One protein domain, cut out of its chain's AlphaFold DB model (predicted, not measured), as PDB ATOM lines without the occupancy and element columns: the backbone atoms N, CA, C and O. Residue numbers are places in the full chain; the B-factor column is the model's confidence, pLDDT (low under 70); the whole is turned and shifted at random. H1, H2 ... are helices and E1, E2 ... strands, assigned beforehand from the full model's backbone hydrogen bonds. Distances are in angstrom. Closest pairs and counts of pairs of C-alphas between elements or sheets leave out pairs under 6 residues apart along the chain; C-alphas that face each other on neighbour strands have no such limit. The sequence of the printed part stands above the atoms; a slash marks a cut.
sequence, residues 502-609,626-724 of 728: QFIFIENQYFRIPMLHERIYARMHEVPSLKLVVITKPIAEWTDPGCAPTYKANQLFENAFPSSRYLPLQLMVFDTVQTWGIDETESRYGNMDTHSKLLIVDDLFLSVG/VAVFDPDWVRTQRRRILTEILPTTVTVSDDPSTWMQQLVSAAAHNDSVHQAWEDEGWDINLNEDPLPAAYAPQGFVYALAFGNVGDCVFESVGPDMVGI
ATOM      1  N   GLN A 502      16.902  12.718 -25.763       98.44
ATOM      2  CA  GLN A 502      15.970  12.792 -26.898       98.44
ATOM      3  C   GLN A 502      14.987  11.619 -26.966       98.44
ATOM      4  O   GLN A 502      13.774  11.850 -27.057       98.44
ATOM      5  N   PHE A 503      15.485  10.379 -26.937       98.81
ATOM      6  CA  PHE A 503      14.675   9.163 -26.928       98.81
ATOM      7  C   PHE A 503      15.391   7.947 -26.319       98.81
ATOM      8  O   PHE A 503      16.591   7.741 -26.488       98.81
ATOM      9  N   ILE A 504      14.588   7.086 -25.699       98.88
ATOM     10  CA  ILE A 504      14.891   5.689 -25.397       98.88
ATOM     11  C   ILE A 504      13.971   4.837 -26.281       98.88
ATOM     12  O   ILE A 504      12.754   5.044 -26.299       98.88
ATOM     13  N   PHE A 505      14.544   3.900 -27.031       98.81
ATOM     14  CA  PHE A 505      13.822   2.918 -27.840       98.81
ATOM     15  C   PHE A 505      14.158   1.516 -27.329       98.81
ATOM     16  O   PHE A 505      15.330   1.151 -27.244       98.81
ATOM     17  N   ILE A 506      13.133   0.744 -26.982       98.62
ATOM     18  CA  ILE A 506      13.249  -0.625 -26.479       98.62
ATOM     19  C   ILE A 506      12.447  -1.532 -27.408       98.62
ATOM     20  O   ILE A 506      11.246  -1.338 -27.569       98.62
ATOM     21  N   GLU A 507      13.091  -2.549 -27.973       98.12
ATOM     22  CA  GLU A 507      12.408  -3.676 -28.611       98.12
ATOM     23  C   GLU A 507      12.817  -4.933 -27.845       98.12
ATOM     24  O   GLU A 507      13.937  -5.432 -27.986       98.12
ATOM     25  N   ASN A 508      11.946  -5.390 -26.945       96.81
ATOM     26  CA  ASN A 508      12.286  -6.438 -25.989       96.81
ATOM     27  C   ASN A 508      11.128  -7.424 -25.792       96.81
ATOM     28  O   ASN A 508       9.959  -7.048 -25.816       96.81
ATOM     29  N   GLN A 509      11.449  -8.692 -25.540       92.31
ATOM     30  CA  GLN A 509      10.448  -9.725 -25.272       92.31
ATOM     31  C   GLN A 509       9.560  -9.418 -24.051       92.31
ATOM     32  O   GLN A 509       8.439  -9.919 -23.976       92.31
ATOM     33  N   TYR A 510      10.028  -8.604 -23.103       90.25
ATOM     34  CA  TYR A 510       9.267  -8.180 -21.925       90.25
ATOM     35  C   TYR A 510       9.504  -6.696 -21.619       90.25
ATOM     36  O   TYR A 510      10.488  -6.120 -22.070       90.25
ATOM     37  N   PHE A 511       8.639  -6.095 -20.798       91.44
ATOM     38  CA  PHE A 511       8.831  -4.744 -20.261       91.44
ATOM     39  C   PHE A 511       8.391  -4.705 -18.789       91.44
ATOM     40  O   PHE A 511       7.276  -4.305 -18.464       91.44
ATOM     41  N   ARG A 512       9.244  -5.226 -17.894       85.94
ATOM     42  CA  ARG A 512       8.951  -5.419 -16.457       85.94
ATOM     43  C   ARG A 512      10.224  -5.454 -15.599       85.94
ATOM     44  O   ARG A 512      10.500  -6.430 -14.908       85.94
ATOM     45  N   ILE A 513      11.018  -4.393 -15.681       88.81
ATOM     46  CA  ILE A 513      12.277  -4.197 -14.944       88.81
ATOM     47  C   ILE A 513      12.113  -2.991 -13.994       88.81
ATOM     48  O   ILE A 513      12.530  -1.886 -14.348       88.81
ATOM     49  N   PRO A 514      11.453  -3.150 -12.820       85.94
ATOM     50  CA  PRO A 514      10.998  -2.034 -11.982       85.94
ATOM     51  C   PRO A 514      12.079  -0.993 -11.685       85.94
ATOM     52  O   PRO A 514      11.883   0.183 -11.978       85.94
ATOM     53  N   MET A 515      13.264  -1.428 -11.254       88.00
ATOM     54  CA  MET A 515      14.358  -0.520 -10.898       88.00
ATOM     55  C   MET A 515      14.848   0.354 -12.069       88.00
ATOM     56  O   MET A 515      15.228   1.508 -11.871       88.00
ATOM     57  N   LEU A 516      14.818  -0.160 -13.308       93.12
ATOM     58  CA  LEU A 516      15.149   0.641 -14.490       93.12
ATOM     59  C   LEU A 516      13.948   1.494 -14.923       93.12
ATOM     60  O   LEU A 516      14.138   2.624 -15.365       93.12
ATOM     61  N   HIS A 517      12.714   1.003 -14.761       94.19
ATOM     62  CA  HIS A 517      11.506   1.788 -15.024       94.19
ATOM     63  C   HIS A 517      11.442   3.032 -14.131       94.19
ATOM     64  O   HIS A 517      11.193   4.120 -14.644       94.19
ATOM     65  N   GLU A 518      11.746   2.905 -12.837       92.31
ATOM     66  CA  GLU A 518      11.881   4.025 -11.898       92.31
ATOM     67  C   GLU A 518      12.922   5.044 -12.384       92.31
ATOM     68  O   GLU A 518      12.648   6.249 -12.436       92.31
ATOM     69  N   ARG A 519      14.102   4.576 -12.821       95.69
ATOM     70  CA  ARG A 519      15.156   5.461 -13.335       95.69
ATOM     71  C   ARG A 519      14.744   6.172 -14.626       95.69
ATOM     72  O   ARG A 519      14.975   7.379 -14.731       95.69
ATOM     73  N   ILE A 520      14.110   5.469 -15.569       98.06
ATOM     74  CA  ILE A 520      13.574   6.035 -16.820       98.06
ATOM     75  C   ILE A 520      12.463   7.050 -16.516       98.06
ATOM     76  O   ILE A 520      12.458   8.144 -17.076       98.06
ATOM     77  N   TYR A 521      11.557   6.734 -15.590       97.88
ATOM     78  CA  TYR A 521      10.476   7.616 -15.148       97.88
ATOM     79  C   TYR A 521      11.017   8.918 -14.545       97.88
ATOM     80  O   TYR A 521      10.559  10.008 -14.906       97.88
ATOM     81  N   ALA A 522      12.037   8.828 -13.684       97.88
ATOM     82  CA  ALA A 522      12.750   9.990 -13.155       97.88
ATOM     83  C   ALA A 522      13.439  10.790 -14.275       97.88
ATOM     84  O   ALA A 522      13.253  12.006 -14.367       97.88
ATOM     85  N   ARG A 523      14.131  10.119 -15.206       98.44
ATOM     86  CA  ARG A 523      14.807  10.764 -16.343       98.44
ATOM     87  C   ARG A 523      13.829  11.501 -17.264       98.44
ATOM     88  O   ARG A 523      14.104  12.611 -17.709       98.44
ATOM     89  N   MET A 524      12.643  10.940 -17.501       98.56
ATOM     90  CA  MET A 524      11.580  11.593 -18.272       98.56
ATOM     91  C   MET A 524      10.953  12.801 -17.546       98.56
ATOM     92  O   MET A 524      10.337  13.643 -18.209       98.56
ATOM     93  N   HIS A 525      11.132  12.936 -16.228       98.12
ATOM     94  CA  HIS A 525      10.810  14.157 -15.479       98.12
ATOM     95  C   HIS A 525      11.961  15.178 -15.490       98.12
ATOM     96  O   HIS A 525      11.696  16.371 -15.639       98.12
ATOM     97  N   GLU A 526      13.218  14.730 -15.387       98.56
ATOM     98  CA  GLU A 526      14.419  15.570 -15.554       98.56
ATOM     99  C   GLU A 526      14.464  16.237 -16.934       98.56
ATOM    100  O   GLU A 526      14.776  17.424 -17.042       98.56
ATOM    101  N   VAL A 527      14.120  15.479 -17.982       98.62
ATOM    102  CA  VAL A 527      14.201  15.893 -19.384       98.62
ATOM    103  C   VAL A 527      12.809  15.869 -20.036       98.62
ATOM    104  O   VAL A 527      12.369  14.830 -20.537       98.62
ATOM    105  N   PRO A 528      12.088  17.008 -20.105       96.88
ATOM    106  CA  PRO A 528      10.740  17.070 -20.683       96.88
ATOM    107  C   PRO A 528      10.645  16.764 -22.189       96.88
ATOM    108  O   PRO A 528       9.545  16.533 -22.690       96.88
ATOM    109  N   SER A 529      11.764  16.778 -22.924       96.50
ATOM    110  CA  SER A 529      11.840  16.421 -24.352       96.50
ATOM    111  C   SER A 529      11.952  14.917 -24.616       96.50
ATOM    112  O   SER A 529      11.633  14.485 -25.732       96.50
ATOM    113  N   LEU A 530      12.399  14.146 -23.620       98.62
ATOM    114  CA  LEU A 530      12.726  12.728 -23.747       98.62
ATOM    115  C   LEU A 530      11.479  11.905 -24.089       98.62
ATOM    116  O   LEU A 530      10.408  12.116 -23.509       98.62
ATOM    117  N   LYS A 531      11.625  10.975 -25.030       98.56
ATOM    118  CA  LYS A 531      10.589  10.023 -25.454       98.56
ATOM    119  C   LYS A 531      10.968   8.612 -25.025       98.56
ATOM    120  O   LYS A 531      12.149   8.291 -24.968       98.56
ATOM    121  N   LEU A 532       9.971   7.773 -24.792       98.75
ATOM    122  CA  LEU A 532      10.117   6.343 -24.565       98.75
ATOM    123  C   LEU A 532       9.223   5.610 -25.569       98.75
ATOM    124  O   LEU A 532       8.008   5.797 -25.579       98.75
ATOM    125  N   VAL A 533       9.832   4.797 -26.426       98.62
ATOM    126  CA  VAL A 533       9.134   3.941 -27.392       98.62
ATOM    127  C   VAL A 533       9.449   2.497 -27.039       98.62
ATOM    128  O   VAL A 533      10.618   2.146 -26.884       98.62
ATOM    129  N   VAL A 534       8.413   1.679 -26.880       97.94
ATOM    130  CA  VAL A 534       8.523   0.292 -26.417       97.94
ATOM    131  C   VAL A 534       7.786  -0.610 -27.397       97.94
ATOM    132  O   VAL A 534       6.610  -0.395 -27.666       97.94
ATOM    133  N   ILE A 535       8.472  -1.622 -27.913       97.44
ATOM    134  CA  ILE A 535       7.896  -2.689 -28.729       97.44
ATOM    135  C   ILE A 535       8.064  -4.004 -27.963       97.44
ATOM    136  O   ILE A 535       9.188  -4.371 -27.610       97.44
ATOM    137  N   THR A 536       6.962  -4.713 -27.722       93.81
ATOM    138  CA  THR A 536       6.972  -6.060 -27.127       93.81
ATOM    139  C   THR A 536       6.104  -7.027 -27.926       93.81
ATOM    140  O   THR A 536       5.327  -6.638 -28.800       93.81
ATOM    141  N   LYS A 537       6.180  -8.313 -27.571       88.56
ATOM    142  CA  LYS A 537       5.128  -9.283 -27.902       88.56
ATOM    143  C   LYS A 537       3.778  -8.867 -27.271       88.56
ATOM    144  O   LYS A 537       3.787  -8.119 -26.286       88.56
ATOM    145  N   PRO A 538       2.635  -9.377 -27.766       83.00
ATOM    146  CA  PRO A 538       1.328  -9.143 -27.152       83.00
ATOM    147  C   PRO A 538       1.289  -9.625 -25.697       83.00
ATOM    148  O   PRO A 538       1.801 -10.707 -25.384       83.00
ATOM    149  N   ILE A 539       0.649  -8.856 -24.816       80.38
ATOM    150  CA  ILE A 539       0.556  -9.166 -23.384       80.38
ATOM    151  C   ILE A 539      -0.710  -9.989 -23.111       80.38
ATOM    152  O   ILE A 539      -1.824  -9.478 -23.163       80.38
ATOM    153  N   ALA A 540      -0.532 -11.266 -22.786       73.31
ATOM    154  CA  ALA A 540      -1.568 -12.168 -22.288       73.31
ATOM    155  C   ALA A 540      -0.903 -13.302 -21.494       73.31
ATOM    156  O   ALA A 540       0.249 -13.621 -21.759       73.31
ATOM    157  N   GLU A 541      -1.624 -13.959 -20.585       66.88
ATOM    158  CA  GLU A 541      -1.100 -15.038 -19.721       66.88
ATOM    159  C   GLU A 541      -0.227 -16.079 -20.460       66.88
ATOM    160  O   GLU A 541       0.867 -16.430 -20.026       66.88
ATOM    161  N   TRP A 542      -0.683 -16.549 -21.625       65.25
ATOM    162  CA  TRP A 542      -0.002 -17.606 -22.384       65.25
ATOM    163  C   TRP A 542       1.184 -17.122 -23.231       65.25
ATOM    164  O   TRP A 542       1.995 -17.944 -23.653       65.25
ATOM    165  N   THR A 543       1.293 -15.817 -23.499       65.94
ATOM    166  CA  THR A 543       2.434 -15.218 -24.215       65.94
ATOM    167  C   THR A 543       3.441 -14.619 -23.239       65.94
ATOM    168  O   THR A 543       4.647 -14.775 -23.429       65.94
ATOM    169  N   ASP A 544       2.963 -13.978 -22.176       70.38
ATOM    170  CA  ASP A 544       3.717 -13.441 -21.053       70.38
ATOM    171  C   ASP A 544       3.182 -14.003 -19.713       70.38
ATOM    172  O   ASP A 544       2.235 -13.439 -19.157       70.38
ATOM    173  N   PRO A 545       3.836 -15.035 -19.133       67.56
ATOM    174  CA  PRO A 545       3.447 -15.660 -17.855       67.56
ATOM    175  C   PRO A 545       3.475 -14.746 -16.623       67.56
ATOM    176  O   PRO A 545       3.195 -15.186 -15.517       67.56
ATOM    177  N   GLY A 546       3.878 -13.487 -16.784       73.62
ATOM    178  CA  GLY A 546       3.759 -12.450 -15.766       73.62
ATOM    179  C   GLY A 546       3.287 -11.160 -16.418       73.62
ATOM    180  O   GLY A 546       3.966 -10.137 -16.334       73.62
ATOM    181  N   CYS A 547       2.141 -11.230 -17.095       78.81
ATOM    182  CA  CYS A 547       1.490 -10.090 -17.731       78.81
ATOM    183  C   CYS A 547       1.103  -8.987 -16.730       78.81
ATOM    184  O   CYS A 547       1.119  -7.812 -17.084       78.81
ATOM    185  N   ALA A 548       0.828  -9.332 -15.467       79.25
ATOM    186  CA  ALA A 548       0.425  -8.387 -14.424       79.25
ATOM    187  C   ALA A 548       1.464  -7.268 -14.153       79.25
ATOM    188  O   ALA A 548       1.094  -6.094 -14.241       79.25
ATOM    189  N   PRO A 549       2.756  -7.553 -13.873       79.62
ATOM    190  CA  PRO A 549       3.775  -6.506 -13.768       79.62
ATOM    191  C   PRO A 549       4.058  -5.790 -15.095       79.62
ATOM    192  O   PRO A 549       4.320  -4.588 -15.074       79.62
ATOM    193  N   THR A 550       3.937  -6.465 -16.244       85.25
ATOM    194  CA  THR A 550       4.057  -5.807 -17.558       85.25
ATOM    195  C   THR A 550       2.937  -4.772 -17.757       85.25
ATOM    196  O   THR A 550       3.208  -3.646 -18.172       85.25
ATOM    197  N   TYR A 551       1.690  -5.070 -17.375       85.56
ATOM    198  CA  TYR A 551       0.592  -4.095 -17.380       85.56
ATOM    199  C   TYR A 551       0.846  -2.921 -16.428       85.56
ATOM    200  O   TYR A 551       0.703  -1.774 -16.848       85.56
ATOM    201  N   LYS A 552       1.274  -3.177 -15.181       84.19
ATOM    202  CA  LYS A 552       1.632  -2.109 -14.225       84.19
ATOM    203  C   LYS A 552       2.701  -1.171 -14.793       84.19
ATOM    204  O   LYS A 552       2.570   0.046 -14.690       84.19
ATOM    205  N   ALA A 553       3.734  -1.734 -15.423       87.25
ATOM    206  CA  ALA A 553       4.803  -0.968 -16.046       87.25
ATOM    207  C   ALA A 553       4.295  -0.038 -17.155       87.25
ATOM    208  O   ALA A 553       4.639   1.138 -17.155       87.25
ATOM    209  N   ASN A 554       3.453  -0.531 -18.067       90.38
ATOM    210  CA  ASN A 554       2.887   0.310 -19.123       90.38
ATOM    211  C   ASN A 554       1.972   1.400 -18.525       90.38
ATOM    212  O   ASN A 554       2.145   2.580 -18.832       90.38
ATOM    213  N   GLN A 555       1.096   1.041 -17.579       89.19
ATOM    214  CA  GLN A 555       0.198   1.985 -16.895       89.19
ATOM    215  C   GLN A 555       0.943   3.107 -16.151       89.19
ATOM    216  O   GLN A 555       0.463   4.241 -16.138       89.19
ATOM    217  N   LEU A 556       2.114   2.840 -15.559       90.94
ATOM    218  CA  LEU A 556       2.956   3.867 -14.930       90.94
ATOM    219  C   LEU A 556       3.339   4.974 -15.929       90.94
ATOM    220  O   LEU A 556       3.238   6.162 -15.614       90.94
ATOM    221  N   PHE A 557       3.747   4.598 -17.144       95.00
ATOM    222  CA  PHE A 557       4.137   5.560 -18.173       95.00
ATOM    223  C   PHE A 557       2.929   6.210 -18.868       95.00
ATOM    224  O   PHE A 557       2.968   7.416 -19.100       95.00
ATOM    225  N   GLU A 558       1.839   5.478 -19.133       93.25
ATOM    226  CA  GLU A 558       0.610   6.042 -19.726       93.25
ATOM    227  C   GLU A 558      -0.068   7.090 -18.829       93.25
ATOM    228  O   GLU A 558      -0.541   8.118 -19.317       93.25
ATOM    229  N   ASN A 559      -0.110   6.860 -17.511       93.75
ATOM    230  CA  ASN A 559      -0.728   7.801 -16.572       93.75
ATOM    231  C   ASN A 559       0.105   9.083 -16.376       93.75
ATOM    232  O   ASN A 559      -0.456  10.133 -16.053       93.75
ATOM    233  N   ALA A 560       1.427   9.013 -16.563       95.81
ATOM    234  CA  ALA A 560       2.343  10.135 -16.348       95.81
ATOM    235  C   ALA A 560       2.704  10.911 -17.627       95.81
ATOM    236  O   ALA A 560       2.975  12.115 -17.559       95.81
ATOM    237  N   PHE A 561       2.707  10.260 -18.795       97.12
ATOM    238  CA  PHE A 561       3.210  10.835 -20.041       97.12
ATOM    239  C   PHE A 561       2.211  10.681 -21.202       97.12
ATOM    240  O   PHE A 561       1.658   9.606 -21.411       97.12
ATOM    241  N   PRO A 562       1.991  11.734 -22.017       95.38
ATOM    242  CA  PRO A 562       1.109  11.647 -23.179       95.38
ATOM    243  C   PRO A 562       1.701  10.750 -24.274       95.38
ATOM    244  O   PRO A 562       2.916  10.556 -24.340       95.38
ATOM    245  N   SER A 563       0.868  10.328 -25.230       91.69
ATOM    246  CA  SER A 563       1.273   9.505 -26.387       91.69
ATOM    247  C   SER A 563       2.311  10.146 -27.330       91.69
ATOM    248  O   SER A 563       2.853   9.489 -28.212       91.69
ATOM    249  N   SER A 564       2.629  11.433 -27.145       94.31
ATOM    250  CA  SER A 564       3.747  12.136 -27.797       94.31
ATOM    251  C   SER A 564       5.081  12.041 -27.034       94.31
ATOM    252  O   SER A 564       6.078  12.637 -27.451       94.31
ATOM    253  N   ARG A 565       5.096  11.326 -25.903       96.94
ATOM    254  CA  ARG A 565       6.265  11.051 -25.052       96.94
ATOM    255  C   ARG A 565       6.408   9.580 -24.673       96.94
ATOM    256  O   ARG A 565       7.542   9.146 -24.519       96.94
ATOM    257  N   TYR A 566       5.315   8.832 -24.550       97.88
ATOM    258  CA  TYR A 566       5.332   7.380 -24.371       97.88
ATOM    259  C   TYR A 566       4.560   6.691 -25.500       97.88
ATOM    260  O   TYR A 566       3.495   7.168 -25.879       97.88
ATOM    261  N   LEU A 567       5.095   5.605 -26.060       97.19
ATOM    262  CA  LEU A 567       4.453   4.863 -27.148       97.19
ATOM    263  C   LEU A 567       4.735   3.354 -27.035       97.19
ATOM    264  O   LEU A 567       5.803   2.913 -27.469       97.19
ATOM    265  N   PRO A 568       3.799   2.577 -26.466       96.56
ATOM    266  CA  PRO A 568       3.844   1.121 -26.473       96.56
ATOM    267  C   PRO A 568       3.219   0.548 -27.757       96.56
ATOM    268  O   PRO A 568       2.169   0.998 -28.221       96.56
ATOM    269  N   LEU A 569       3.879  -0.447 -28.347       97.06
ATOM    270  CA  LEU A 569       3.569  -1.021 -29.657       97.06
ATOM    271  C   LEU A 569       3.767  -2.541 -29.654       97.06
ATOM    272  O   LEU A 569       4.511  -3.089 -28.840       97.06
ATOM    273  N   GLN A 570       3.147  -3.205 -30.624       96.44
ATOM    274  CA  GLN A 570       3.387  -4.612 -30.940       96.44
ATOM    275  C   GLN A 570       3.594  -4.804 -32.442       96.44
ATOM    276  O   GLN A 570       3.234  -3.940 -33.249       96.44
ATOM    277  N   LEU A 571       4.177  -5.946 -32.810       96.75
ATOM    278  CA  LEU A 571       4.375  -6.341 -34.200       96.75
ATOM    279  C   LEU A 571       3.392  -7.452 -34.591       96.75
ATOM    280  O   LEU A 571       3.314  -8.488 -33.928       96.75
ATOM    281  N   MET A 572       2.657  -7.253 -35.685       96.12
ATOM    282  CA  MET A 572       1.798  -8.274 -36.292       96.12
ATOM    283  C   MET A 572       2.007  -8.336 -37.805       96.12
ATOM    284  O   MET A 572       2.307  -7.337 -38.460       96.12
ATOM    285  N   VAL A 573       1.812  -9.526 -38.360       96.19
ATOM    286  CA  VAL A 573       1.835  -9.813 -39.797       96.19
ATOM    287  C   VAL A 573       0.415 -10.012 -40.325       96.19
ATOM    288  O   VAL A 573      -0.503 -10.335 -39.568       96.19
ATOM    289  N   PHE A 574       0.240  -9.824 -41.631       96.75
ATOM    290  CA  PHE A 574      -1.049  -9.915 -42.308       96.75
ATOM    291  C   PHE A 574      -0.906 -10.557 -43.688       96.75
ATOM    292  O   PHE A 574       0.047 -10.277 -44.412       96.75
ATOM    293  N   ASP A 575      -1.893 -11.365 -44.064       95.75
ATOM    294  CA  ASP A 575      -2.097 -11.878 -45.417       95.75
ATOM    295  C   ASP A 575      -3.603 -12.135 -45.662       95.75
ATOM    296  O   ASP A 575      -4.421 -12.034 -44.746       95.75
ATOM    297  N   THR A 576      -3.983 -12.491 -46.889       93.88
ATOM    298  CA  THR A 576      -5.346 -12.903 -47.265       93.88
ATOM    299  C   THR A 576      -5.362 -14.255 -47.977       93.88
ATOM    300  O   THR A 576      -4.429 -14.596 -48.720       93.88
ATOM    301  N   VAL A 577      -6.453 -15.001 -47.797       91.62
ATOM    302  CA  VAL A 577      -6.702 -16.317 -48.404       91.62
ATOM    303  C   VAL A 577      -8.043 -16.310 -49.125       91.62
ATOM    304  O   VAL A 577      -9.040 -15.865 -48.567       91.62
ATOM    305  N   GLN A 578      -8.076 -16.832 -50.354       86.62
ATOM    306  CA  GLN A 578      -9.327 -16.985 -51.094       86.62
ATOM    307  C   GLN A 578     -10.117 -18.208 -50.621       86.62
ATOM    308  O   GLN A 578      -9.557 -19.293 -50.444       86.62
ATOM    309  N   THR A 579     -11.423 -18.037 -50.445       80.25
ATOM    310  CA  THR A 579     -12.326 -19.018 -49.827       80.25
ATOM    311  C   THR A 579     -13.537 -19.328 -50.715       80.25
ATOM    312  O   THR A 579     -13.681 -18.805 -51.818       80.25
ATOM    313  N   TRP A 580     -14.383 -20.274 -50.292       66.88
ATOM    314  CA  TRP A 580     -15.537 -20.750 -51.069       66.88
ATOM    315  C   TRP A 580     -16.855 -20.312 -50.417       66.88
ATOM    316  O   TRP A 580     -17.473 -21.097 -49.693       66.88
ATOM    317  N   GLY A 581     -17.307 -19.087 -50.693       64.88
ATOM    318  CA  GLY A 581     -18.502 -18.521 -50.061       64.88
ATOM    319  C   GLY A 581     -19.362 -17.625 -50.958       64.88
ATOM    320  O   GLY A 581     -19.425 -17.791 -52.179       64.88
ATOM    321  N   ILE A 582     -20.111 -16.737 -50.302       61.69
ATOM    322  CA  ILE A 582     -20.681 -15.524 -50.915       61.69
ATOM    323  C   ILE A 582     -19.633 -14.415 -50.823       61.69
ATOM    324  O   ILE A 582     -19.431 -13.694 -51.791       61.69
ATOM    325  N   ASP A 583     -18.964 -14.356 -49.682       68.00
ATOM    326  CA  ASP A 583     -17.695 -13.694 -49.440       68.00
ATOM    327  C   ASP A 583     -16.574 -14.714 -49.732       68.00
ATOM    328  O   ASP A 583     -16.790 -15.929 -49.613       68.00
ATOM    329  N   GLU A 584     -15.443 -14.256 -50.273       82.38
ATOM    330  CA  GLU A 584     -14.435 -15.149 -50.866       82.38
ATOM    331  C   GLU A 584     -12.984 -14.770 -50.549       82.38
ATOM    332  O   GLU A 584     -12.064 -15.253 -51.213       82.38
ATOM    333  N   THR A 585     -12.753 -13.890 -49.574       88.81
ATOM    334  CA  THR A 585     -11.415 -13.440 -49.167       88.81
ATOM    335  C   THR A 585     -11.368 -13.247 -47.655       88.81
ATOM    336  O   THR A 585     -11.679 -12.176 -47.136       88.81
ATOM    337  N   GLU A 586     -10.903 -14.277 -46.949       92.00
ATOM    338  CA  GLU A 586     -10.661 -14.208 -45.511       92.00
ATOM    339  C   GLU A 586      -9.300 -13.566 -45.199       92.00
ATOM    340  O   GLU A 586      -8.284 -13.816 -45.863       92.00
ATOM    341  N   SER A 587      -9.260 -12.792 -44.118       94.25
ATOM    342  CA  SER A 587      -8.033 -12.242 -43.534       94.25
ATOM    343  C   SER A 587      -7.245 -13.269 -42.713       94.25
ATOM    344  O   SER A 587      -7.784 -14.242 -42.173       94.25
ATOM    345  N   ARG A 588      -5.928 -13.055 -42.611       94.69
ATOM    346  CA  ARG A 588      -4.992 -13.868 -41.825       94.69
ATOM    347  C   ARG A 588      -4.013 -12.970 -41.082       94.69
ATOM    348  O   ARG A 588      -2.957 -12.620 -41.602       94.69
ATOM    349  N   TYR A 589      -4.373 -12.612 -39.856       94.25
ATOM    350  CA  TYR A 589      -3.483 -11.932 -38.919       94.25
ATOM    351  C   TYR A 589      -2.643 -12.936 -38.125       94.25
ATOM    352  O   TYR A 589      -3.117 -14.014 -37.767       94.25
ATOM    353  N   GLY A 590      -1.401 -12.565 -37.818       91.88
ATOM    354  CA  GLY A 590      -0.519 -13.325 -36.937       91.88
ATOM    355  C   GLY A 590       0.292 -12.402 -36.037       91.88
ATOM    356  O   GLY A 590       0.906 -11.452 -36.512       91.88
ATOM    357  N   ASN A 591       0.328 -12.691 -34.738       92.31
ATOM    358  CA  ASN A 591       1.238 -12.008 -33.823       92.31
ATOM    359  C   ASN A 591       2.683 -12.406 -34.139       92.31
ATOM    360  O   ASN A 591       2.976 -13.596 -34.264       92.31
ATOM    361  N   MET A 592       3.578 -11.425 -34.240       93.25
ATOM    362  CA  MET A 592       5.008 -11.669 -34.389       93.25
ATOM    363  C   MET A 592       5.620 -11.852 -32.998       93.25
ATOM    364  O   MET A 592       5.529 -10.962 -32.147       93.25
ATOM    365  N   ASP A 593       6.241 -13.004 -32.748       92.25
ATOM    366  CA  ASP A 593       6.951 -13.260 -31.495       92.25
ATOM    367  C   ASP A 593       8.205 -12.382 -31.452       92.25
ATOM    368  O   ASP A 593       9.252 -12.705 -32.013       92.25
ATOM    369  N   THR A 594       8.055 -11.208 -30.841       94.88
ATOM    370  CA  THR A 594       9.132 -10.241 -30.632       94.88
ATOM    371  C   THR A 594      10.034 -10.801 -29.540       94.88
ATOM    372  O   THR A 594       9.825 -10.566 -28.350       94.88
ATOM    373  N   HIS A 595      10.998 -11.621 -29.946       95.69
ATOM    374  CA  HIS A 595      11.963 -12.261 -29.066       95.69
ATOM    375  C   HIS A 595      13.191 -11.393 -28.799       95.69
ATOM    376  O   HIS A 595      13.892 -11.655 -27.823       95.69
ATOM    377  N   SER A 596      13.398 -10.357 -29.615       95.94
ATOM    378  CA  SER A 596      14.384  -9.282 -29.480       95.94
ATOM    379  C   SER A 596      14.752  -8.927 -28.035       95.94
ATOM    380  O   SER A 596      13.914  -8.949 -27.129       95.94
ATOM    381  N   LYS A 597      16.013  -8.540 -27.820       97.75
ATOM    382  CA  LYS A 597      16.475  -7.873 -26.595       97.75
ATOM    383  C   LYS A 597      17.364  -6.682 -26.955       97.75
ATOM    384  O   LYS A 597      18.590  -6.781 -26.933       97.75
ATOM    385  N   LEU A 598      16.731  -5.579 -27.345       98.56
ATOM    386  CA  LEU A 598      17.379  -4.382 -27.880       98.56
ATOM    387  C   LEU A 598      17.013  -3.127 -27.071       98.56
ATOM    388  O   LEU A 598      15.841  -2.871 -26.797       98.56
ATOM    389  N   LEU A 599      18.028  -2.317 -26.766       98.75
ATOM    390  CA  LEU A 599      17.925  -0.964 -26.211       98.75
ATOM    391  C   LEU A 599      18.732  -0.005 -27.100       98.75
ATOM    392  O   LEU A 599      19.898  -0.275 -27.378       98.75
ATOM    393  N   ILE A 600      18.145   1.122 -27.508       98.88
ATOM    394  CA  ILE A 600      18.824   2.226 -28.207       98.88
ATOM    395  C   ILE A 600      18.548   3.537 -27.463       98.88
ATOM    396  O   ILE A 600      17.406   3.807 -27.087       98.88
ATOM    397  N   VAL A 601      19.578   4.372 -27.296       98.88
ATOM    398  CA  VAL A 601      19.471   5.713 -26.697       98.88
ATOM    399  C   VAL A 601      20.092   6.762 -27.622       98.88
ATOM    400  O   VAL A 601      21.244   6.625 -28.037       98.88
ATOM    401  N   ASP A 602      19.318   7.806 -27.939       98.62
ATOM    402  CA  ASP A 602      19.727   9.048 -28.630       98.62
ATOM    403  C   ASP A 602      20.492   8.912 -29.963       98.62
ATOM    404  O   ASP A 602      21.175   9.841 -30.389       98.62
ATOM    405  N   ASP A 603      20.386   7.770 -30.650       98.50
ATOM    406  CA  ASP A 603      21.250   7.403 -31.788       98.50
ATOM    407  C   ASP A 603      22.758   7.348 -31.438       98.50
ATOM    408  O   ASP A 603      23.595   7.346 -32.337       98.50
ATOM    409  N   LEU A 604      23.116   7.282 -30.148       98.00
ATOM    410  CA  LEU A 604      24.497   7.247 -29.642       98.00
ATOM    411  C   LEU A 604      24.911   5.857 -29.141       98.00
ATOM    412  O   LEU A 604      26.022   5.399 -29.418       98.00
ATOM    413  N   PHE A 605      24.015   5.198 -28.402       98.75
ATOM    414  CA  PHE A 605      24.269   3.941 -27.701       98.75
ATOM    415  C   PHE A 605      23.261   2.864 -28.101       98.75
ATOM    416  O   PHE A 605      22.073   3.148 -28.264       98.75
ATOM    417  N   LEU A 606      23.735   1.622 -28.214       98.81
ATOM    418  CA  LEU A 606      22.922   0.439 -28.493       98.81
ATOM    419  C   LEU A 606      23.385  -0.727 -27.614       98.81
ATOM    420  O   LEU A 606      24.573  -1.019 -27.567       98.81
ATOM    421  N   SER A 607      22.464  -1.428 -26.952       98.75
ATOM    422  CA  SER A 607      22.734  -2.701 -26.271       98.75
ATOM    423  C   SER A 607      21.862  -3.798 -26.875       98.75
ATOM    424  O   SER A 607      20.650  -3.622 -26.993       98.75
ATOM    425  N   VAL A 608      22.481  -4.912 -27.274       98.75
ATOM    426  CA  VAL A 608      21.802  -6.050 -27.911       98.75
ATOM    427  C   VAL A 608      22.412  -7.378 -27.466       98.75
ATOM    428  O   VAL A 608      23.630  -7.484 -27.328       98.75
ATOM    429  N   GLY A 609      21.586  -8.396 -27.230       98.06
ATOM    430  CA  GLY A 609      22.057  -9.712 -26.793       98.06
ATOM    431  C   GLY A 609      20.938 -10.599 -26.280       98.06
ATOM    432  O   GLY A 609      19.880 -10.661 -26.901       98.06
ATOM    433  N   VAL A 626      26.169  -7.251 -26.152       98.69
ATOM    434  CA  VAL A 626      27.137  -6.292 -26.678       98.69
ATOM    435  C   VAL A 626      26.554  -4.896 -26.493       98.69
ATOM    436  O   VAL A 626      25.483  -4.588 -27.019       98.69
ATOM    437  N   ALA A 627      27.258  -4.050 -25.748       98.62
ATOM    438  CA  ALA A 627      27.009  -2.619 -25.696       98.62
ATOM    439  C   ALA A 627      27.895  -1.921 -26.740       98.62
ATOM    440  O   ALA A 627      29.092  -2.183 -26.818       98.62
ATOM    441  N   VAL A 628      27.325  -1.024 -27.538       98.62
ATOM    442  CA  VAL A 628      27.972  -0.320 -28.651       98.62
ATOM    443  C   VAL A 628      27.849   1.180 -28.420       98.62
ATOM    444  O   VAL A 628      26.748   1.674 -28.178       98.62
ATOM    445  N   PHE A 629      28.958   1.909 -28.556       96.81
ATOM    446  CA  PHE A 629      28.942   3.362 -28.697       96.81
ATOM    447  C   PHE A 629      29.494   3.739 -30.075       96.81
ATOM    448  O   PHE A 629      30.698   3.646 -30.324       96.81
ATOM    449  N   ASP A 630      28.604   4.154 -30.976       97.19
ATOM    450  CA  ASP A 630      28.947   4.595 -32.332       97.19
ATOM    451  C   ASP A 630      27.796   5.446 -32.912       97.19
ATOM    452  O   ASP A 630      26.798   4.894 -33.385       97.19
ATOM    453  N   PRO A 631      27.902   6.789 -32.887       96.88
ATOM    454  CA  PRO A 631      26.801   7.673 -33.268       96.88
ATOM    455  C   PRO A 631      26.314   7.553 -34.719       96.88
ATOM    456  O   PRO A 631      25.195   7.968 -35.019       96.88
ATOM    457  N   ASP A 632      27.130   7.039 -35.641       97.31
ATOM    458  CA  ASP A 632      26.755   6.928 -37.054       97.31
ATOM    459  C   ASP A 632      26.284   5.509 -37.402       97.31
ATOM    460  O   ASP A 632      25.320   5.350 -38.164       97.31
ATOM    461  N   TRP A 633      26.873   4.476 -36.791       98.12
ATOM    462  CA  TRP A 633      26.396   3.098 -36.906       98.12
ATOM    463  C   TRP A 633      25.060   2.899 -36.178       98.12
ATOM    464  O   TRP A 633      24.130   2.366 -36.784       98.12
ATOM    465  N   VAL A 634      24.902   3.385 -34.937       98.62
ATOM    466  CA  VAL A 634      23.655   3.234 -34.155       98.62
ATOM    467  C   VAL A 634      22.485   3.936 -34.851       98.62
ATOM    468  O   VAL A 634      21.444   3.309 -35.068       98.62
ATOM    469  N   ARG A 635      22.677   5.175 -35.330       98.56
ATOM    470  CA  ARG A 635      21.695   5.878 -36.183       98.56
ATOM    471  C   ARG A 635      21.300   5.069 -37.412       98.56
ATOM    472  O   ARG A 635      20.132   5.040 -37.803       98.56
ATOM    473  N   THR A 636      22.272   4.416 -38.041       98.31
ATOM    474  CA  THR A 636      22.036   3.585 -39.224       98.31
ATOM    475  C   THR A 636      21.227   2.332 -38.878       98.31
ATOM    476  O   THR A 636      20.300   2.008 -39.623       98.31
ATOM    477  N   GLN A 637      21.473   1.694 -37.727       98.44
ATOM    478  CA  GLN A 637      20.656   0.562 -37.274       98.44
ATOM    479  C   GLN A 637      19.232   0.984 -36.892       98.44
ATOM    480  O   GLN A 637      18.293   0.347 -37.362       98.44
ATOM    481  N   ARG A 638      19.028   2.094 -36.159       98.38
ATOM    482  CA  ARG A 638      17.669   2.622 -35.903       98.38
ATOM    483  C   ARG A 638      16.926   2.862 -37.216       98.38
ATOM    484  O   ARG A 638      15.795   2.404 -37.364       98.38
ATOM    485  N   ARG A 639      17.541   3.558 -38.183       98.19
ATOM    486  CA  ARG A 639      16.916   3.790 -39.498       98.19
ATOM    487  C   ARG A 639      16.521   2.479 -40.173       98.19
ATOM    488  O   ARG A 639      15.411   2.405 -40.692       98.19
ATOM    489  N   ARG A 640      17.395   1.465 -40.167       97.75
ATOM    490  CA  ARG A 640      17.108   0.141 -40.738       97.75
ATOM    491  C   ARG A 640      15.919  -0.522 -40.043       97.75
ATOM    492  O   ARG A 640      14.958  -0.847 -40.724       97.75
ATOM    493  N   ILE A 641      15.956  -0.652 -38.719       97.94
ATOM    494  CA  ILE A 641      14.904  -1.294 -37.914       97.94
ATOM    495  C   ILE A 641      13.552  -0.614 -38.150       97.94
ATOM    496  O   ILE A 641      12.569  -1.277 -38.470       97.94
ATOM    497  N   LEU A 642      13.512   0.721 -38.105       98.25
ATOM    498  CA  LEU A 642      12.293   1.471 -38.405       98.25
ATOM    499  C   LEU A 642      11.844   1.302 -39.867       98.25
ATOM    500  O   LEU A 642      10.645   1.288 -40.116       98.25
ATOM    501  N   THR A 643      12.761   1.131 -40.828       97.62
ATOM    502  CA  THR A 643      12.420   0.861 -42.242       97.62
ATOM    503  C   THR A 643      11.879  -0.558 -42.451       97.62
ATOM    504  O   THR A 643      11.063  -0.759 -43.342       97.62
ATOM    505  N   GLU A 644      12.301  -1.534 -41.640       95.88
ATOM    506  CA  GLU A 644      11.780  -2.908 -41.674       95.88
ATOM    507  C   GLU A 644      10.337  -2.995 -41.146       95.88
ATOM    508  O   GLU A 644       9.557  -3.794 -41.657       95.88
ATOM    509  N   ILE A 645       9.961  -2.177 -40.150       97.19
ATOM    510  CA  ILE A 645       8.637  -2.254 -39.498       97.19
ATOM    511  C   ILE A 645       7.612  -1.212 -39.981       97.19
ATOM    512  O   ILE A 645       6.410  -1.415 -39.795       97.19
ATOM    513  N   LEU A 646       8.041  -0.102 -40.595       98.06
ATOM    514  CA  LEU A 646       7.152   0.930 -41.151       98.06
ATOM    515  C   LEU A 646       6.693   0.606 -42.590       98.06
ATOM    516  O   LEU A 646       7.295  -0.222 -43.271       98.06
ATOM    517  N   PRO A 647       5.646   1.285 -43.103       96.19
ATOM    518  CA  PRO A 647       5.270   1.205 -44.512       96.19
ATOM    519  C   PRO A 647       6.446   1.516 -45.448       96.19
ATOM    520  O   PRO A 647       7.112   2.539 -45.294       96.19
ATOM    521  N   THR A 648       6.638   0.717 -46.500       93.44
ATOM    522  CA  THR A 648       7.724   0.893 -47.494       93.44
ATOM    523  C   THR A 648       7.651   2.204 -48.295       93.44
ATOM    524  O   THR A 648       8.583   2.561 -49.014       93.44
ATOM    525  N   THR A 649       6.549   2.946 -48.166       93.19
ATOM    526  CA  THR A 649       6.334   4.295 -48.707       93.19
ATOM    527  C   THR A 649       6.882   5.413 -47.808       93.19
ATOM    528  O   THR A 649       6.952   6.563 -48.247       93.19
ATOM    529  N   VAL A 650       7.273   5.108 -46.566       95.50
ATOM    530  CA  VAL A 650       7.760   6.068 -45.569       95.50
ATOM    531  C   VAL A 650       9.288   6.128 -45.581       95.50
ATOM    532  O   VAL A 650       9.972   5.166 -45.250       95.50
ATOM    533  N   THR A 651       9.851   7.299 -45.887       96.88
ATOM    534  CA  THR A 651      11.263   7.583 -45.584       96.88
ATOM    535  C   THR A 651      11.403   7.900 -44.095       96.88
ATOM    536  O   THR A 651      10.859   8.902 -43.623       96.88
ATOM    537  N   VAL A 652      12.133   7.061 -43.356       96.94
ATOM    538  CA  VAL A 652      12.386   7.243 -41.917       96.94
ATOM    539  C   VAL A 652      13.130   8.557 -41.650       96.94
ATOM    540  O   VAL A 652      14.127   8.859 -42.305       96.94
ATOM    541  N   SER A 653      12.645   9.338 -40.680       96.44
ATOM    542  CA  SER A 653      13.301  10.578 -40.241       96.44
ATOM    543  C   SER A 653      14.429  10.327 -39.232       96.44
ATOM    544  O   SER A 653      14.482   9.288 -38.572       96.44
ATOM    545  N   ASP A 654      15.300  11.321 -39.059       96.50
ATOM    546  CA  ASP A 654      16.244  11.385 -37.938       96.50
ATOM    547  C   ASP A 654      15.708  12.179 -36.742       96.50
ATOM    548  O   ASP A 654      16.127  11.919 -35.621       96.50
ATOM    549  N   ASP A 655      14.757  13.102 -36.936       97.50
ATOM    550  CA  ASP A 655      14.115  13.787 -35.804       97.50
ATOM    551  C   ASP A 655      13.244  12.793 -35.009       97.50
ATOM    552  O   ASP A 655      12.287  12.251 -35.584       97.50
ATOM    553  N   PRO A 656      13.498  12.596 -33.698       96.56
ATOM    554  CA  PRO A 656      12.734  11.669 -32.866       96.56
ATOM    555  C   PRO A 656      11.247  11.985 -32.773       96.56
ATOM    556  O   PRO A 656      10.438  11.080 -32.601       96.56
ATOM    557  N   SER A 657      10.856  13.251 -32.918       96.50
ATOM    558  CA  SER A 657       9.437  13.634 -32.911       96.50
ATOM    559  C   SER A 657       8.737  13.169 -34.195       96.50
ATOM    560  O   SER A 657       7.621  12.656 -34.156       96.50
ATOM    561  N   THR A 658       9.419  13.297 -35.334       97.88
ATOM    562  CA  THR A 658       8.924  12.900 -36.653       97.88
ATOM    563  C   THR A 658       8.860  11.383 -36.808       97.88
ATOM    564  O   THR A 658       7.823  10.891 -37.244       97.88
ATOM    565  N   TRP A 659       9.906  10.620 -36.455       97.69
ATOM    566  CA  TRP A 659       9.841   9.158 -36.621       97.69
ATOM    567  C   TRP A 659       8.929   8.480 -35.588       97.69
ATOM    568  O   TRP A 659       8.251   7.511 -35.926       97.69
ATOM    569  N   MET A 660       8.784   9.037 -34.380       97.75
ATOM    570  CA  MET A 660       7.742   8.600 -33.440       97.75
ATOM    571  C   MET A 660       6.338   8.859 -34.013       97.75
ATOM    572  O   MET A 660       5.482   7.980 -33.963       97.75
ATOM    573  N   GLN A 661       6.105  10.011 -34.654       97.50
ATOM    574  CA  GLN A 661       4.841  10.271 -35.353       97.50
ATOM    575  C   GLN A 661       4.637   9.352 -36.573       97.50
ATOM    576  O   GLN A 661       3.493   9.024 -36.889       97.50
ATOM    577  N   GLN A 662       5.700   8.897 -37.249       97.88
ATOM    578  CA  GLN A 662       5.604   7.879 -38.306       97.88
ATOM    579  C   GLN A 662       5.090   6.544 -37.736       97.88
ATOM    580  O   GLN A 662       4.151   5.989 -38.302       97.88
ATOM    581  N   LEU A 663       5.604   6.097 -36.581       98.06
ATOM    582  CA  LEU A 663       5.103   4.908 -35.869       98.06
ATOM    583  C   LEU A 663       3.635   5.056 -35.440       98.06
ATOM    584  O   LEU A 663       2.828   4.191 -35.765       98.06
ATOM    585  N   VAL A 664       3.261   6.174 -34.802       97.44
ATOM    586  CA  VAL A 664       1.860   6.461 -34.413       97.44
ATOM    587  C   VAL A 664       0.916   6.421 -35.620       97.44
ATOM    588  O   VAL A 664      -0.208   5.939 -35.514       97.44
ATOM    589  N   SER A 665       1.363   6.922 -36.774       96.94
ATOM    590  CA  SER A 665       0.541   6.969 -37.991       96.94
ATOM    591  C   SER A 665       0.406   5.598 -38.662       96.94
ATOM    592  O   SER A 665      -0.644   5.310 -39.228       96.94
ATOM    593  N   ALA A 666       1.447   4.760 -38.593       97.81
ATOM    594  CA  ALA A 666       1.404   3.379 -39.071       97.81
ATOM    595  C   ALA A 666       0.496   2.514 -38.185       97.81
ATOM    596  O   ALA A 666      -0.416   1.883 -38.714       97.81
ATOM    597  N   ALA A 667       0.675   2.581 -36.858       97.69
ATOM    598  CA  ALA A 667      -0.184   1.916 -35.879       97.69
ATOM    599  C   ALA A 667      -1.658   2.270 -36.106       97.69
ATOM    600  O   ALA A 667      -2.447   1.401 -36.447       97.69
ATOM    601  N   ALA A 668      -2.014   3.559 -36.073       97.19
ATOM    602  CA  ALA A 668      -3.405   3.987 -36.214       97.19
ATOM    603  C   ALA A 668      -4.045   3.621 -37.573       97.19
ATOM    604  O   ALA A 668      -5.256   3.409 -37.630       97.19
ATOM    605  N   HIS A 669      -3.267   3.534 -38.665       97.50
ATOM    606  CA  HIS A 669      -3.762   2.972 -39.933       97.50
ATOM    607  C   HIS A 669      -4.037   1.473 -39.779       97.50
ATOM    608  O   HIS A 669      -5.151   1.026 -40.042       97.50
ATOM    609  N   ASN A 670      -3.054   0.716 -39.300       98.00
ATOM    610  CA  ASN A 670      -3.108  -0.737 -39.157       98.00
ATOM    611  C   ASN A 670      -4.206  -1.203 -38.184       98.00
ATOM    612  O   ASN A 670      -4.970  -2.108 -38.521       98.00
ATOM    613  N   ASP A 671      -4.369  -0.523 -37.048       97.25
ATOM    614  CA  ASP A 671      -5.453  -0.736 -36.086       97.25
ATOM    615  C   ASP A 671      -6.829  -0.465 -36.735       97.25
ATOM    616  O   ASP A 671      -7.777  -1.228 -36.545       97.25
ATOM    617  N   SER A 672      -6.947   0.584 -37.564       97.94
ATOM    618  CA  SER A 672      -8.204   0.901 -38.265       97.94
ATOM    619  C   SER A 672      -8.558  -0.105 -39.366       97.94
ATOM    620  O   SER A 672      -9.736  -0.378 -39.589       97.94
ATOM    621  N   VAL A 673      -7.550  -0.700 -40.012       98.12
ATOM    622  CA  VAL A 673      -7.731  -1.795 -40.974       98.12
ATOM    623  C   VAL A 673      -8.144  -3.084 -40.258       98.12
ATOM    624  O   VAL A 673      -9.039  -3.782 -40.725       98.12
ATOM    625  N   HIS A 674      -7.541  -3.383 -39.106       96.69
ATOM    626  CA  HIS A 674      -7.918  -4.524 -38.268       96.69
ATOM    627  C   HIS A 674      -9.374  -4.408 -37.779       96.69
ATOM    628  O   HIS A 674     -10.119  -5.381 -37.855       96.69
ATOM    629  N   GLN A 675      -9.821  -3.208 -37.379       96.94
ATOM    630  CA  GLN A 675     -11.233  -2.955 -37.062       96.94
ATOM    631  C   GLN A 675     -12.147  -3.120 -38.285       96.94
ATOM    632  O   GLN A 675     -13.217  -3.702 -38.163       96.94
ATOM    633  N   ALA A 676     -11.739  -2.655 -39.473       97.31
ATOM    634  CA  ALA A 676     -12.534  -2.826 -40.691       97.31
ATOM    635  C   ALA A 676     -12.733  -4.311 -41.052       97.31
ATOM    636  O   ALA A 676     -13.809  -4.689 -41.509       97.31
ATOM    637  N   TRP A 677     -11.729  -5.159 -40.806       96.69
ATOM    638  CA  TRP A 677     -11.867  -6.610 -40.930       96.69
ATOM    639  C   TRP A 677     -12.779  -7.216 -39.856       96.69
ATOM    640  O   TRP A 677     -13.603  -8.060 -40.193       96.69
ATOM    641  N   GLU A 678     -12.686  -6.784 -38.593       95.62
ATOM    642  CA  GLU A 678     -13.597  -7.241 -37.531       95.62
ATOM    643  C   GLU A 678     -15.063  -6.877 -37.828       95.62
ATOM    644  O   GLU A 678     -15.949  -7.718 -37.661       95.62
ATOM    645  N   ASP A 679     -15.315  -5.658 -38.318       96.25
ATOM    646  CA  ASP A 679     -16.651  -5.123 -38.611       96.25
ATOM    647  C   ASP A 679     -17.391  -5.920 -39.708       96.25
ATOM    648  O   ASP A 679     -18.615  -6.073 -39.628       96.25
ATOM    649  N   GLU A 680     -16.669  -6.467 -40.695       94.12
ATOM    650  CA  GLU A 680     -17.215  -7.366 -41.732       94.12
ATOM    651  C   GLU A 680     -17.184  -8.858 -41.313       94.12
ATOM    652  O   GLU A 680     -17.755  -9.713 -41.987       94.12
ATOM    653  N   GLY A 681     -16.575  -9.199 -40.170       93.19
ATOM    654  CA  GLY A 681     -16.516 -10.572 -39.651       93.19
ATOM    655  C   GLY A 681     -15.339 -11.415 -40.155       93.19
ATOM    656  O   GLY A 681     -15.427 -12.643 -40.135       93.19
ATOM    657  N   TRP A 682     -14.234 -10.764 -40.535       93.69
ATOM    658  CA  TRP A 682     -12.949 -11.316 -41.006       93.69
ATOM    659  C   TRP A 682     -12.921 -11.887 -42.436       93.69
ATOM    660  O   TRP A 682     -11.848 -12.305 -42.882       93.69
ATOM    661  N   ASP A 683     -14.041 -11.840 -43.160       91.31
ATOM    662  CA  ASP A 683     -14.222 -12.304 -44.545       91.31
ATOM    663  C   ASP A 683     -14.891 -11.201 -45.383       91.31
ATOM    664  O   ASP A 683     -15.768 -10.501 -44.878       91.31
ATOM    665  N   ILE A 684     -14.471 -11.016 -46.638       90.62
ATOM    666  CA  ILE A 684     -15.038 -10.010 -47.553       90.62
ATOM    667  C   ILE A 684     -15.189 -10.540 -48.984       90.62
ATOM    668  O   ILE A 684     -14.356 -11.284 -49.506       90.62
ATOM    669  N   ASN A 685     -16.240 -10.085 -49.662       88.38
ATOM    670  CA  ASN A 685     -16.412 -10.247 -51.102       88.38
ATOM    671  C   ASN A 685     -15.626  -9.165 -51.881       88.38
ATOM    672  O   ASN A 685     -15.801  -7.967 -51.642       88.38
ATOM    673  N   LEU A 686     -14.792  -9.577 -52.845       86.31
ATOM    674  CA  LEU A 686     -14.010  -8.697 -53.727       86.31
ATOM    675  C   LEU A 686     -14.428  -8.774 -55.209       86.31
ATOM    676  O   LEU A 686     -14.127  -7.860 -55.968       86.31
ATOM    677  N   ASN A 687     -15.137  -9.816 -55.655       82.81
ATOM    678  CA  ASN A 687     -15.475 -10.079 -57.069       82.81
ATOM    679  C   ASN A 687     -14.255 -10.087 -58.019       82.81
ATOM    680  O   ASN A 687     -14.342  -9.581 -59.138       82.81
ATOM    681  N   GLU A 688     -13.128 -10.660 -57.587       77.50
ATOM    682  CA  GLU A 688     -11.830 -10.635 -58.297       77.50
ATOM    683  C   GLU A 688     -11.127  -9.250 -58.364       77.50
ATOM    684  O   GLU A 688     -10.038  -9.165 -58.938       77.50
ATOM    685  N   ASP A 689     -11.670  -8.178 -57.764       86.62
ATOM    686  CA  ASP A 689     -10.956  -6.892 -57.647       86.62
ATOM    687  C   ASP A 689      -9.791  -6.960 -56.621       86.62
ATOM    688  O   ASP A 689      -9.805  -7.779 -55.698       86.62
ATOM    689  N   PRO A 690      -8.756  -6.099 -56.734       89.12
ATOM    690  CA  PRO A 690      -7.662  -6.041 -55.762       89.12
ATOM    691  C   PRO A 690      -8.113  -5.581 -54.369       89.12
ATOM    692  O   PRO A 690      -8.951  -4.687 -54.249       89.12
ATOM    693  N   LEU A 691      -7.461  -6.111 -53.324       92.25
ATOM    694  CA  LEU A 691      -7.709  -5.761 -51.921       92.25
ATOM    695  C   LEU A 691      -7.717  -4.227 -51.703       92.25
ATOM    696  O   LEU A 691      -6.695  -3.573 -51.946       92.25
ATOM    697  N   PRO A 692      -8.834  -3.622 -51.249       93.50
ATOM    698  CA  PRO A 692      -8.917  -2.178 -51.058       93.50
ATOM    699  C   PRO A 692      -7.984  -1.677 -49.951       93.50
ATOM    700  O   PRO A 692      -7.766  -2.350 -48.950       93.50
ATOM    701  N   ALA A 693      -7.517  -0.430 -50.062       91.88
ATOM    702  CA  ALA A 693      -6.608   0.179 -49.081       91.88
ATOM    703  C   ALA A 693      -7.180   0.307 -47.648       91.88
ATOM    704  O   ALA A 693      -6.418   0.551 -46.718       91.88
ATOM    705  N   ALA A 694      -8.498   0.149 -47.470       94.12
ATOM    706  CA  ALA A 694      -9.161   0.081 -46.162       94.12
ATOM    707  C   ALA A 694      -9.052  -1.305 -45.487       94.12
ATOM    708  O   ALA A 694      -9.266  -1.404 -44.287       94.12
ATOM    709  N   TYR A 695      -8.691  -2.345 -46.248       95.88
ATOM    710  CA  TYR A 695      -8.487  -3.726 -45.790       95.88
ATOM    711  C   TYR A 695      -7.011  -4.163 -45.900       95.88
ATOM    712  O   TYR A 695      -6.689  -5.327 -45.676       95.88
ATOM    713  N   ALA A 696      -6.099  -3.240 -46.237       95.12
ATOM    714  CA  ALA A 696      -4.674  -3.502 -46.436       95.12
ATOM    715  C   ALA A 696      -3.806  -2.771 -45.382       95.12
ATOM    716  O   ALA A 696      -3.631  -1.545 -45.469       95.12
ATOM    717  N   PRO A 697      -3.245  -3.495 -44.393       96.06
ATOM    718  CA  PRO A 697      -2.236  -2.964 -43.479       96.06
ATOM    719  C   PRO A 697      -0.939  -2.586 -44.206       96.06
ATOM    720  O   PRO A 697      -0.713  -2.954 -45.361       96.06
ATOM    721  N   GLN A 698      -0.078  -1.825 -43.534       94.06
ATOM    722  CA  GLN A 698       1.180  -1.321 -44.076       94.06
ATOM    723  C   GLN A 698       2.286  -1.361 -43.010       94.06
ATOM    724  O   GLN A 698       2.186  -0.712 -41.967       94.06
ATOM    725  N   GLY A 699       3.366  -2.097 -43.286       95.62
ATOM    726  CA  GLY A 699       4.364  -2.434 -42.266       95.62
ATOM    727  C   GLY A 699       3.810  -3.417 -41.225       95.62
ATOM    728  O   GLY A 699       2.774  -4.043 -41.447       95.62
ATOM    729  N   PHE A 700       4.498  -3.537 -40.090       97.31
ATOM    730  CA  PHE A 700       4.189  -4.516 -39.038       97.31
ATOM    731  C   PHE A 700       3.697  -3.898 -37.722       97.31
ATOM    732  O   PHE A 700       3.341  -4.634 -36.811       97.31
ATOM    733  N   VAL A 701       3.705  -2.568 -37.585       97.50
ATOM    734  CA  VAL A 701       3.451  -1.873 -36.307       97.50
ATOM    735  C   VAL A 701       1.958  -1.675 -36.041       97.50
ATOM    736  O   VAL A 701       1.264  -1.093 -36.872       97.50
ATOM    737  N   TYR A 702       1.502  -2.077 -34.854       97.38
ATOM    738  CA  TYR A 702       0.148  -1.865 -34.315       97.38
ATOM    739  C   TYR A 702       0.248  -1.296 -32.892       97.38
ATOM    740  O   TYR A 702       1.296  -1.422 -32.243       97.38
ATOM    741  N   ALA A 703      -0.826  -0.695 -32.376       95.00
ATOM    742  CA  ALA A 703      -0.875  -0.326 -30.963       95.00
ATOM    743  C   ALA A 703      -0.825  -1.583 -30.074       95.00
ATOM    744  O   ALA A 703      -1.454  -2.599 -30.380       95.00
ATOM    745  N   LEU A 704      -0.087  -1.525 -28.958       91.38
ATOM    746  CA  LEU A 704      -0.118  -2.595 -27.959       91.38
ATOM    747  C   LEU A 704      -1.426  -2.499 -27.166       91.38
ATOM    748  O   LEU A 704      -1.649  -1.539 -26.433       91.38
ATOM    749  N   ALA A 705      -2.304  -3.487 -27.330       79.12
ATOM    750  CA  ALA A 705      -3.566  -3.538 -26.602       79.12
ATOM    751  C   ALA A 705      -3.346  -4.038 -25.164       79.12
ATOM    752  O   ALA A 705      -2.774  -5.110 -24.956       79.12
ATOM    753  N   PHE A 706      -3.842  -3.290 -24.176       73.19
ATOM    754  CA  PHE A 706      -3.785  -3.679 -22.766       73.19
ATOM    755  C   PHE A 706      -5.124  -4.229 -22.273       73.19
ATOM    756  O   PHE A 706      -6.155  -3.561 -22.368       73.19
ATOM    757  N   GLY A 707      -5.100  -5.435 -21.702       69.06
ATOM    758  CA  GLY A 707      -6.171  -5.931 -20.841       69.06
ATOM    759  C   GLY A 707      -6.098  -5.337 -19.431       69.06
ATOM    760  O   GLY A 707      -5.283  -4.465 -19.123       69.06
ATOM    761  N   ASN A 708      -6.949  -5.836 -18.540       69.62
ATOM    762  CA  ASN A 708      -6.896  -5.511 -17.119       69.62
ATOM    763  C   ASN A 708      -5.884  -6.428 -16.417       69.62
ATOM    764  O   ASN A 708      -5.686  -7.575 -16.809       69.62
ATOM    765  N   VAL A 709      -5.320  -5.975 -15.294       69.62
ATOM    766  CA  VAL A 709      -4.434  -6.814 -14.460       69.62
ATOM    767  C   VAL A 709      -5.138  -8.100 -13.992       69.62
ATOM    768  O   VAL A 709      -4.513  -9.153 -13.951       69.62
ATOM    769  N   GLY A 710      -6.448  -8.034 -13.723       65.44
ATOM    770  CA  GLY A 710      -7.276  -9.192 -13.356       65.44
ATOM    771  C   GLY A 710      -7.671 -10.123 -14.513       65.44
ATOM    772  O   GLY A 710      -8.412 -11.074 -14.275       65.44
ATOM    773  N   ASP A 711      -7.211  -9.858 -15.743       71.69
ATOM    774  CA  ASP A 711      -7.323 -10.795 -16.872       71.69
ATOM    775  C   ASP A 711      -6.109 -11.757 -16.938       71.69
ATOM    776  O   ASP A 711      -6.127 -12.730 -17.696       71.69
ATOM    777  N   CYS A 712      -5.067 -11.523 -16.123       70.69
ATOM    778  CA  CYS A 712      -3.997 -12.487 -15.851       70.69
ATOM    779  C   CYS A 712      -4.479 -13.557 -14.856       70.69
ATOM    780  O   CYS A 712      -5.137 -13.253 -13.863       70.69
ATOM    781  N   VAL A 713      -4.125 -14.819 -15.101       61.38
ATOM    782  CA  VAL A 713      -4.414 -15.959 -14.215       61.38
ATOM    783  C   VAL A 713      -3.397 -16.022 -13.073       61.38
ATOM    784  O   VAL A 713      -3.762 -16.384 -11.951       61.38
ATOM    785  N   PHE A 714      -2.146 -15.625 -13.327       59.50
ATOM    786  CA  PHE A 714      -1.135 -15.411 -12.296       59.50
ATOM    787  C   PHE A 714      -0.880 -13.909 -12.090       59.50
ATOM    788  O   PHE A 714      -0.147 -13.258 -12.833       59.50
ATOM    789  N   GLU A 715      -1.466 -13.349 -11.026       53.22
ATOM    790  CA  GLU A 715      -1.267 -11.943 -10.616       53.22
ATOM    791  C   GLU A 715       0.188 -11.635 -10.184       53.22
ATOM    792  O   GLU A 715       0.573 -10.469 -10.072       53.22
ATOM    793  N   SER A 716       1.007 -12.667  -9.946       54.41
ATOM    794  CA  SER A 716       2.434 -12.572  -9.630       54.41
ATOM    795  C   SER A 716       3.179 -13.850 -10.029       54.41
ATOM    796  O   SER A 716       2.640 -14.948  -9.902       54.41
ATOM    797  N   VAL A 717       4.442 -13.698 -10.444       56.22
ATOM    798  CA  VAL A 717       5.433 -14.785 -10.614       56.22
ATOM    799  C   VAL A 717       6.591 -14.684  -9.608       56.22
ATOM    800  O   VAL A 717       7.648 -15.274  -9.809       56.22
ATOM    801  N   GLY A 718       6.395 -13.916  -8.535       61.59
ATOM    802  CA  GLY A 718       7.358 -13.697  -7.456       61.59
ATOM    803  C   GLY A 718       7.493 -12.214  -7.086       61.59
ATOM    804  O   GLY A 718       7.294 -11.357  -7.948       61.59
ATOM    805  N   PRO A 719       7.810 -11.886  -5.817       60.09
ATOM    806  CA  PRO A 719       7.918 -10.509  -5.326       60.09
ATOM    807  C   PRO A 719       8.958  -9.667  -6.084       60.09
ATOM    808  O   PRO A 719       8.652  -8.532  -6.442       60.09
ATOM    809  N   ASP A 720      10.122 -10.233  -6.424       66.62
ATOM    810  CA  ASP A 720      11.130  -9.583  -7.286       66.62
ATOM    811  C   ASP A 720      10.535  -9.082  -8.620       66.62
ATOM    812  O   ASP A 720      10.797  -7.971  -9.075       66.62
ATOM    813  N   MET A 721       9.643  -9.874  -9.216       61.22
ATOM    814  CA  MET A 721       9.070  -9.607 -10.535       61.22
ATOM    815  C   MET A 721       7.901  -8.613 -10.527       61.22
ATOM    816  O   MET A 721       7.442  -8.229 -11.603       61.22
ATOM    817  N   VAL A 722       7.403  -8.196  -9.355       53.31
ATOM    818  CA  VAL A 722       6.306  -7.211  -9.229       53.31
ATOM    819  C   VAL A 722       6.740  -5.840  -8.707       53.31
ATOM    820  O   VAL A 722       5.919  -4.922  -8.740       53.31
ATOM    821  N   GLY A 723       8.004  -5.689  -8.299       51.59
ATOM    822  CA  GLY A 723       8.546  -4.458  -7.723       51.59
ATOM    823  C   GLY A 723       8.139  -4.235  -6.262       51.59
ATOM    824  O   GLY A 723       7.236  -4.891  -5.735       51.59
ATOM    825  N   ILE A 724       8.820  -3.301  -5.596       39.59
ATOM    826  CA  ILE A 724       8.531  -2.955  -4.202       39.59
ATOM    827  C   ILE A 724       7.387  -1.933  -4.159       39.59
ATOM    828  O   ILE A 724       7.533  -0.815  -4.635       39.59
TER     829      ILE A 724
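What this domain is: This is residues 502 to 609 and 626 to 724 of the 728 residues of an uncharacterized protein of Deltaproteobacteria bacterium (UniProt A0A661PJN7). What shape comes first? A twisted wall of eight strands has the long helix H4 and the shorter H3 over the same face, while H1 and H2, side by side, only graze it. The long hairpin of E3 and E4 reaches to one end of the longest axis. What makes it up? There are 207 printed residues, with four named helices and eight named strands, which follow each other along the chain as E1, H1, E2, H2, E3, E4, E5, E6, E7, H3, H4 and E8; the class is mixed, helices and strands, and some neighbour strands are parallel and others antiparallel, with E3 having three neighbours. How large is it? It is compact, with a radius of gyration of the C-alphas of 18.6 A and spans of 57 by 43 by 30 A.

How they stand to each other: What is beside E1? E1, residues 503 to 508, has E2, residues 531 to 536, parallel on one side (N 504 to O 531, 2.8 A) and E5, residues 597 to 601, antiparallel on the other (N 505 to O 600, 2.9 A). E5 forms a hairpin with E6, residues 605 to 609 (N 599 to O 607, 2.9 A), whose other side has antiparallel E7, residues 626 to 629 (N 606 to O 628, 3.0 A). What pairs with E3? E3, residues 566 to 578, is staggered: parallel to E2 over 566 to 570 (N 567 to O 532, 3.0 A), antiparallel to E8, residues 701 to 703, over 569 to 571 (N 702 to O 570, 3.0 A), and to its hairpin partner E4, residues 585 to 591, over 572 to 578 (N 573 to O 590, 2.8 A). Where are H1 and H2? H1, residues 514 to 526, and H2, residues 547 to 560, make right-handed strand-helix-strand units, a helix between parallel neighbour strands: E1, H1, E2 and E2, H2, E3. They only just touch, with 3 pairs of C-alphas within 8 A, closest Tyr 521 and Phe 557 at 7.3 A, at a shallow tilt of 10 degrees, the same way. And H3 and H4? H3, residues 631 to 645, has a height over the sheet of 9.1 A, and H4, residues 656 to 680, on the same face, 6.8 A; the closest C-alphas of H4 and E8 are Ala 667 and Tyr 702, 4.1 A. Every O i to N i+4 pair is within hydrogen-bond range in H1 and H4, 8 of 10 in H2 and 10 of 11 in H3.

Where its parts are: Where does E1 begin? C-alpha 503 is at (14.675, 9.163, -26.928). Which elements are long? E3 measures 39.0 A and H4 36.6 A, from C-alpha 656 at (12.734, 11.669, -32.866).

The domain as a whole: Is there a cut? Residues 610 to 625 are not printed, and C-alphas 609 and 626 are 6.1 A apart. Which link is long, and where is confidence low? H4 to E8 has 20 residues; 24 residues are under 70, among them 580 to 583 and 713 to 724.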